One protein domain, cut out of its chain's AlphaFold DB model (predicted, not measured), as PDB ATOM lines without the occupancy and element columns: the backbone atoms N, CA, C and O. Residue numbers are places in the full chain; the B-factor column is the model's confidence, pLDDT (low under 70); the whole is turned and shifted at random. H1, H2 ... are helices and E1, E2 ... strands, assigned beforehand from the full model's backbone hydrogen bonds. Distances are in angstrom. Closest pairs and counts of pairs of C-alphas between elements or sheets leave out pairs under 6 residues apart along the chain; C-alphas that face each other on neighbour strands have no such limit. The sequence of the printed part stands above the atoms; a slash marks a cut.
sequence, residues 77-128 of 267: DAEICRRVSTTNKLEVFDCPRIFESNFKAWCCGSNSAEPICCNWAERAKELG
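AT A GLANCE: This is residues 77 to 128 of the 267 residues of an uncharacterized protein of Sarcoptes scabiei (UniProt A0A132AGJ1). Two small two-stranded hairpins make this domain: E3 and E4 form the middle, with the longer-stranded hairpin E1 and E2 to one side, where E1 comes near E3, and the short helix H1 on the other side, packed on E3. The printed part has 52 residues with four named strands and one named helix, in the order E1 E2 E3 E4 H1; each hairpin is a sheet of two antiparallel strands, E1 - E2 and E3 - E4. The class is mixed, helices and strands, though under half of the residues are in named elements. The whole is compact, with a radius of gyration of the C-alphas of 10.9 A, and the C-alphas span 31 by 27 by 15 A.

IN THESE COORDINATES: Find C-alpha 80 at (215.929, 167.826, 159.445); from there E1, residues 80 to 84, runs 13.7 A to C-alpha 84 at (214.510, 154.523, 156.565). E2, residues 90 to 94, runs 13.6 A. Look next at the short strands, E3 at residues 106 to 108 and E4 at residues 116 to 118. H1, residues 120 to 126, covers 9.8 A and ends with C-alpha 126 at (224.534, 161.247, 172.184).

HOW THE PARTS SIT: Begin with the hairpin E1 and E2, whose directions stand at 154 degrees, antiparallel; you will find N 81 and O 93 at 2.8 A and N 83 and O 91 at 2.8 A, within hydrogen-bond range. From E1 go to E3: their closest C-alphas, those of Cys 81 and Cys 107, are 5.5 A apart. E3 and E4 form the second hairpin, antiparallel at 125 degrees, with N 118 and O 106 at 2.8 A and N 108 and O 116 at 2.9 A, within hydrogen-bond range. The closest C-alphas of E1 and E4, those of Cys 81 and Cys 117, are 7.8 A apart. Beyond E3, look for H1: their closest C-alphas, those of Cys 108 and Arg 123, are 5.6 A apart. In H1 every O i to N i+4 pair is within hydrogen-bond range. H1 is apart from E1 and from E2, and E2 and E4 are only just apart, at 8.5 A.

THE WHOLE: The two C-alphas farthest apart are those of Thr 87, in the tight link from E1 to E2, and Gly 128, the last printed residue, at 32.0 A. The link from E2 to E3 is long, with 11 residues; that from E3 to E4 is short, with 7, and that from E4 to H1 is tight, with 1. The printed part has no cut. The mean pLDDT of the printed part is 81.5, and residues 77 to 78 and 101 to 102 of this model are under 70.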
ATOM      1  N   ASP A  77     217.299 176.870 164.537       58.84
ATOM      2  CA  ASP A  77     217.145 176.199 163.250       58.84
ATOM      3  C   ASP A  77     216.611 174.784 163.504       58.84
ATOM      4  O   ASP A  77     217.227 173.988 164.216       58.84
ATOM      5  N   ALA A  78     215.426 174.496 162.968       67.12
ATOM      6  CA  ALA A  78     214.821 173.173 162.984       67.12
ATOM      7  C   ALA A  78     215.758 172.170 162.287       67.12
ATOM      8  O   ALA A  78     216.106 172.360 161.119       67.12
ATOM      9  N   GLU A  79     216.189 171.112 162.982       82.62
ATOM     10  CA  GLU A  79     217.014 170.065 162.370       82.62
ATOM     11  C   GLU A  79     216.132 169.129 161.529       82.62
ATOM     12  O   GLU A  79     215.035 168.737 161.935       82.62
ATOM     13  N   ILE A  80     216.623 168.749 160.348       85.38
ATOM     14  CA  ILE A  80     215.929 167.826 159.445       85.38
ATOM     15  C   ILE A  80     216.393 166.395 159.738       85.38
ATOM     16  O   ILE A  80     217.559 166.054 159.523       85.38
ATOM     17  N   CYS A  81     215.473 165.531 160.163       87.69
ATOM     18  CA  CYS A  81     215.712 164.104 160.359       87.69
ATOM     19  C   CYS A  81     215.435 163.290 159.091       87.69
ATOM     20  O   CYS A  81     214.505 163.570 158.329       87.69
ATOM     21  N   ARG A  82     216.189 162.199 158.906       87.50
ATOM     22  CA  ARG A  82     215.952 161.204 157.849       87.50
ATOM     23  C   ARG A  82     215.823 159.814 158.454       87.50
ATOM     24  O   ARG A  82     216.736 159.375 159.143       87.50
ATOM     25  N   ARG A  83     214.725 159.115 158.170       83.88
ATOM     26  CA  ARG A  83     214.451 157.741 158.611       83.88
ATOM     27  C   ARG A  83     214.329 156.817 157.403       83.88
ATOM     28  O   ARG A  83     213.734 157.186 156.396       83.88
ATOM     29  N   VAL A  84     214.836 155.592 157.517       82.31
ATOM     30  CA  VAL A  84     214.510 154.523 156.565       82.31
ATOM     31  C   VAL A  84     213.231 153.840 157.048       82.31
ATOM     32  O   VAL A  84     213.183 153.272 158.137       82.31
ATOM     33  N   SER A  85     212.164 153.966 156.269       79.44
ATOM     34  CA  SER A  85     210.869 153.341 156.535       79.44
ATOM     35  C   SER A  85     210.955 151.821 156.383       79.44
ATOM     36  O   SER A  85     211.820 151.307 155.672       79.44
ATOM     37  N   THR A  86     210.014 151.091 156.982       79.56
ATOM     38  CA  THR A  86     209.916 149.619 156.872       79.56
ATOM     39  C   THR A  86     209.765 149.141 155.427       79.56
ATOM     40  O   THR A  86     210.097 148.002 155.109       79.56
ATOM     41  N   THR A  87     209.324 150.018 154.523       85.12
ATOM     42  CA  THR A  87     209.238 149.757 153.080       85.12
ATOM     43  C   THR A  87     210.520 150.115 152.310       85.12
ATOM     44  O   THR A  87     210.442 150.338 151.102       85.12
ATOM     45  N   ASN A  88     211.673 150.271 152.976       81.56
ATOM     46  CA  ASN A  88     212.937 150.768 152.400       81.56
ATOM     47  C   ASN A  88     212.826 152.137 151.701       81.56
ATOM     48  O   ASN A  88     213.631 152.480 150.836       81.56
ATOM     49  N   LYS A  89     211.822 152.938 152.070       84.62
ATOM     50  CA  LYS A  89     211.664 154.305 151.565       84.62
ATOM     51  C   LYS A  89     212.321 155.274 152.533       84.62
ATOM     52  O   LYS A  89     212.147 155.147 153.740       84.62
ATOM     53  N   LEU A  90     213.070 156.233 152.005       84.88
ATOM     54  CA  LEU A  90     213.645 157.302 152.808       84.88
ATOM     55  C   LEU A  90     212.545 158.321 153.134       84.88
ATOM     56  O   LEU A  90     212.017 158.972 152.234       84.88
ATOM     57  N   GLU A  91     212.202 158.446 154.409       87.00
ATOM     58  CA  GLU A  91     211.278 159.451 154.928       87.00
ATOM     59  C   GLU A  91     212.080 160.594 155.553       87.00
ATOM     60  O   GLU A  91     213.016 160.370 156.322       87.00
ATOM     61  N   VAL A  92     211.726 161.829 155.210       88.75
ATOM     62  CA  VAL A  92     212.375 163.047 155.708       88.75
ATOM     63  C   VAL A  92     211.339 163.847 156.486       88.75
ATOM     64  O   VAL A  92     210.224 164.027 155.996       88.75
ATOM     65  N   PHE A  93     211.679 164.296 157.693       87.44
ATOM     66  CA  PHE A  93     210.794 165.109 158.528       87.44
ATOM     67  C   PHE A  93     211.580 166.155 159.321       87.44
ATOM     68  O   PHE A  93     212.709 165.903 159.736       87.44
ATOM     69  N   ASP A  94     210.954 167.303 159.561       86.88
ATOM     70  CA  ASP A  94     211.539 168.401 160.331       86.88
ATOM     71  C   ASP A  94     211.252 168.232 161.831       86.88
ATOM     72  O   ASP A  94     210.182 167.744 162.220       86.88
ATOM     73  N   CYS A  95     212.203 168.637 162.676       86.56
ATOM     74  CA  CYS A  95     212.035 168.728 164.125       86.56
ATOM     75  C   CYS A  95     211.854 170.194 164.565       86.56
ATOM     76  O   CYS A  95     212.659 171.040 164.185       86.56
ATOM     77  N   PRO A  96     210.874 170.527 165.423       79.31
ATOM     78  CA  PRO A  96     209.896 169.630 166.033       79.31
ATOM     79  C   PRO A  96     208.854 169.159 165.016       79.31
ATOM     80  O   PRO A  96     208.450 169.907 164.123       79.31
ATOM     81  N   ARG A  97     208.350 167.934 165.188       77.25
ATOM     82  CA  ARG A  97     207.159 167.519 164.440       77.25
ATOM     83  C   ARG A  97     205.990 168.436 164.796       77.25
ATOM     84  O   ARG A  97     205.922 168.958 165.904       77.25
ATOM     85  N   ILE A  98     205.014 168.541 163.895       72.25
ATOM     86  CA  ILE A  98     203.809 169.386 164.049       72.25
ATOM     87  C   ILE A  98     203.091 169.170 165.402       72.25
ATOM     88  O   ILE A  98     202.444 170.080 165.912       72.25
ATOM     89  N   PHE A  99     203.222 167.980 166.001       70.94
ATOM     90  CA  PHE A  99     202.596 167.604 167.275       70.94
ATOM     91  C   PHE A  99     203.566 167.502 168.462       70.94
ATOM     92  O   PHE A  99     203.152 167.142 169.564       70.94
ATOM     93  N   GLU A 100     204.848 167.783 168.261       70.50
ATOM     94  CA  GLU A 100     205.855 167.748 169.316       70.50
ATOM     95  C   GLU A 100     206.131 169.151 169.856       70.50
ATOM     96  O   GLU A 100     205.853 170.165 169.221       70.50
ATOM     97  N   SER A 101     206.646 169.226 171.084       67.94
ATOM     98  CA  SER A 101     206.936 170.514 171.704       67.94
ATOM     99  C   SER A 101     208.052 171.244 170.951       67.94
ATOM    100  O   SER A 101     209.041 170.636 170.551       67.94
ATOM    101  N   ASN A 102     207.953 172.576 170.871       65.44
ATOM    102  CA  ASN A 102     208.959 173.443 170.236       65.44
ATOM    103  C   ASN A 102     210.381 173.308 170.817       65.44
ATOM    104  O   ASN A 102     211.339 173.826 170.257       65.44
ATOM    105  N   PHE A 103     210.522 172.623 171.951       70.56
ATOM    106  CA  PHE A 103     211.800 172.356 172.601       70.56
ATOM    107  C   PHE A 103     212.522 171.114 172.045       70.56
ATOM    108  O   PHE A 103     213.688 170.900 172.380       70.56
ATOM    109  N   LYS A 104     211.858 170.302 171.208       78.12
ATOM    110  CA  LYS A 104     212.421 169.114 170.550       78.12
ATOM    111  C   LYS A 104     212.815 169.409 169.100       78.12
ATOM    112  O   LYS A 104     212.186 168.925 168.168       78.12
ATOM    113  N   ALA A 105     213.830 170.246 168.918       83.31
ATOM    114  CA  ALA A 105     214.252 170.721 167.598       83.31
ATOM    115  C   ALA A 105     215.394 169.906 166.959       83.31
ATOM    116  O   ALA A 105     215.807 170.233 165.852       83.31
ATOM    117  N   TRP A 106     215.909 168.874 167.638       87.75
ATOM    118  CA  TRP A 106     217.115 168.147 167.223       87.75
ATOM    119  C   TRP A 106     216.815 166.693 166.876       87.75
ATOM    120  O   TRP A 106     215.901 166.097 167.442       87.75
ATOM    121  N   CYS A 107     217.610 166.107 165.990       89.81
ATOM    122  CA  CYS A 107     217.507 164.717 165.574       89.81
ATOM    123  C   CYS A 107     218.411 163.820 166.428       89.81
ATOM    124  O   CYS A 107     219.636 163.893 166.321       89.81
ATOM    125  N   CYS A 108     217.827 162.947 167.251       90.44
ATOM    126  CA  CYS A 108     218.570 161.950 168.024       90.44
ATOM    127  C   CYS A 108     218.442 160.552 167.425       90.44
ATOM    128  O   CYS A 108     217.418 160.199 166.832       90.44
ATOM    129  N   GLY A 109     219.469 159.729 167.633       87.19
ATOM    130  CA  GLY A 109     219.477 158.346 167.168       87.19
ATOM    131  C   GLY A 109     219.640 158.252 165.655       87.19
ATOM    132  O   GLY A 109     219.055 157.367 165.035       87.19
ATOM    133  N   SER A 110     220.436 159.142 165.054       76.81
ATOM    134  CA  SER A 110     220.690 159.167 163.603       76.81
ATOM    135  C   SER A 110     221.298 157.861 163.073       76.81
ATOM    136  O   SER A 110     221.189 157.573 161.886       76.81
ATOM    137  N   ASN A 111     221.909 157.064 163.956       77.12
ATOM    138  CA  ASN A 111     222.471 155.747 163.638       77.12
ATOM    139  C   ASN A 111     221.502 154.585 163.930       77.12
ATOM    140  O   ASN A 111     221.833 153.428 163.679       77.12
ATOM    141  N   SER A 112     220.330 154.876 164.493       77.62
ATOM    142  CA  SER A 112     219.289 153.889 164.773       77.62
ATOM    143  C   SER A 112     218.298 153.804 163.611       77.62
ATOM    144  O   SER A 112     218.155 154.736 162.822       77.62
ATOM    145  N   ALA A 113     217.578 152.687 163.517       76.44
ATOM    146  CA  ALA A 113     216.547 152.496 162.496       76.44
ATOM    147  C   ALA A 113     215.363 153.481 162.632       76.44
ATOM    148  O   ALA A 113     214.599 153.669 161.684       76.44
ATOM    149  N   GLU A 114     215.208 154.126 163.792       84.38
ATOM    150  CA  GLU A 114     214.106 155.035 164.099       84.38
ATOM    151  C   GLU A 114     214.621 156.304 164.801       84.38
ATOM    152  O   GLU A 114     214.543 156.404 166.025       84.38
ATOM    153  N   PRO A 115     215.145 157.296 164.054       85.38
ATOM    154  CA  PRO A 115     215.526 158.570 164.648       85.38
ATOM    155  C   PRO A 115     214.295 159.303 165.186       85.38
ATOM    156  O   PRO A 115     213.213 159.274 164.585       85.38
ATOM    157  N   ILE A 116     214.479 159.986 166.310       89.25
ATOM    158  CA  ILE A 116     213.428 160.708 167.031       89.25
ATOM    159  C   ILE A 116     213.820 162.172 167.219       89.25
ATOM    160  O   ILE A 116     215.001 162.488 167.364       89.25
ATOM    161  N   CYS A 117     212.832 163.069 167.261       89.25
ATOM    162  CA  CYS A 117     213.095 164.444 167.665       89.25
ATOM    163  C   CYS A 117     213.301 164.508 169.181       89.25
ATOM    164  O   CYS A 117     212.489 164.020 169.976       89.25
ATOM    165  N   CYS A 118     214.382 165.152 169.583       88.00
ATOM    166  CA  CYS A 118     214.833 165.255 170.955       88.00
ATOM    167  C   CYS A 118     215.191 166.701 171.299       88.00
ATOM    168  O   CYS A 118     215.300 167.583 170.440       88.00
ATOM    169  N   ASN A 119     215.348 166.964 172.593       87.00
ATOM    170  CA  ASN A 119     215.885 168.244 173.037       87.00
ATOM    171  C   ASN A 119     217.418 168.268 172.878       87.00
ATOM    172  O   ASN A 119     218.073 167.238 172.711       87.00
ATOM    173  N   TRP A 120     218.008 169.460 172.981       81.88
ATOM    174  CA  TRP A 120     219.463 169.615 172.887       81.88
ATOM    175  C   TRP A 120     220.230 168.797 173.938       81.88
ATOM    176  O   TRP A 120     221.337 168.343 173.671       81.88
ATOM    177  N   ALA A 121     219.662 168.594 175.131       81.50
ATOM    178  CA  ALA A 121     220.336 167.862 176.202       81.50
ATOM    179  C   ALA A 121     220.536 166.380 175.842       81.50
ATOM    180  O   ALA A 121     221.616 165.833 176.061       81.50
ATOM    181  N   GLU A 122     219.526 165.748 175.246       86.12
ATOM    182  CA  GLU A 122     219.603 164.376 174.737       86.12
ATOM    183  C   GLU A 122     220.562 164.277 173.544       86.12
ATOM    184  O   GLU A 122     221.408 163.383 173.512       86.12
ATOM    185  N   ARG A 123     220.517 165.245 172.618       84.81
ATOM    186  CA  ARG A 123     221.428 165.289 171.464       84.81
ATOM    187  C   ARG A 123     222.887 165.439 171.879       84.81
ATOM    188  O   ARG A 123     223.764 164.736 171.387       84.81
ATOM    189  N   ALA A 124     223.155 166.342 172.814       81.25
ATOM    190  CA  ALA A 124     224.493 166.558 173.331       81.25
ATOM    191  C   ALA A 124     224.990 165.337 174.129       81.25
ATOM    192  O   ALA A 124     226.172 165.007 174.054       81.25
ATOM    193  N   LYS A 125     224.105 164.604 174.817       83.94
ATOM    194  CA  LYS A 125     224.457 163.320 175.438       83.94
ATOM    195  C   LYS A 125     224.891 162.278 174.401       83.94
ATOM    196  O   LYS A 125     225.915 161.632 174.600       83.94
ATOM    197  N   GLU A 126     224.167 162.152 173.287       83.75
ATOM    198  CA  GLU A 126     224.534 161.247 172.184       83.75
ATOM    199  C   GLU A 126     225.901 161.604 171.568       83.75
ATOM    200  O   GLU A 126     226.694 160.719 171.258       83.75
ATOM    201  N   LEU A 127     226.214 162.897 171.461       82.69
ATOM    202  CA  LEU A 127     227.498 163.396 170.956       82.69
ATOM    203  C   LEU A 127     228.654 163.306 171.978       82.69
ATOM    204  O   LEU A 127     229.767 163.738 171.681       82.69
ATOM    205  N   GLY A 128     228.420 162.769 173.182       82.75
ATOM    206  CA  GLY A 128     229.439 162.665 174.236       82.75
ATOM    207  C   GLY A 128     229.768 163.995 174.927       82.75
ATOM    208  O   GLY A 128     230.761 164.103 175.644       82.75
TER     209      GLY A 128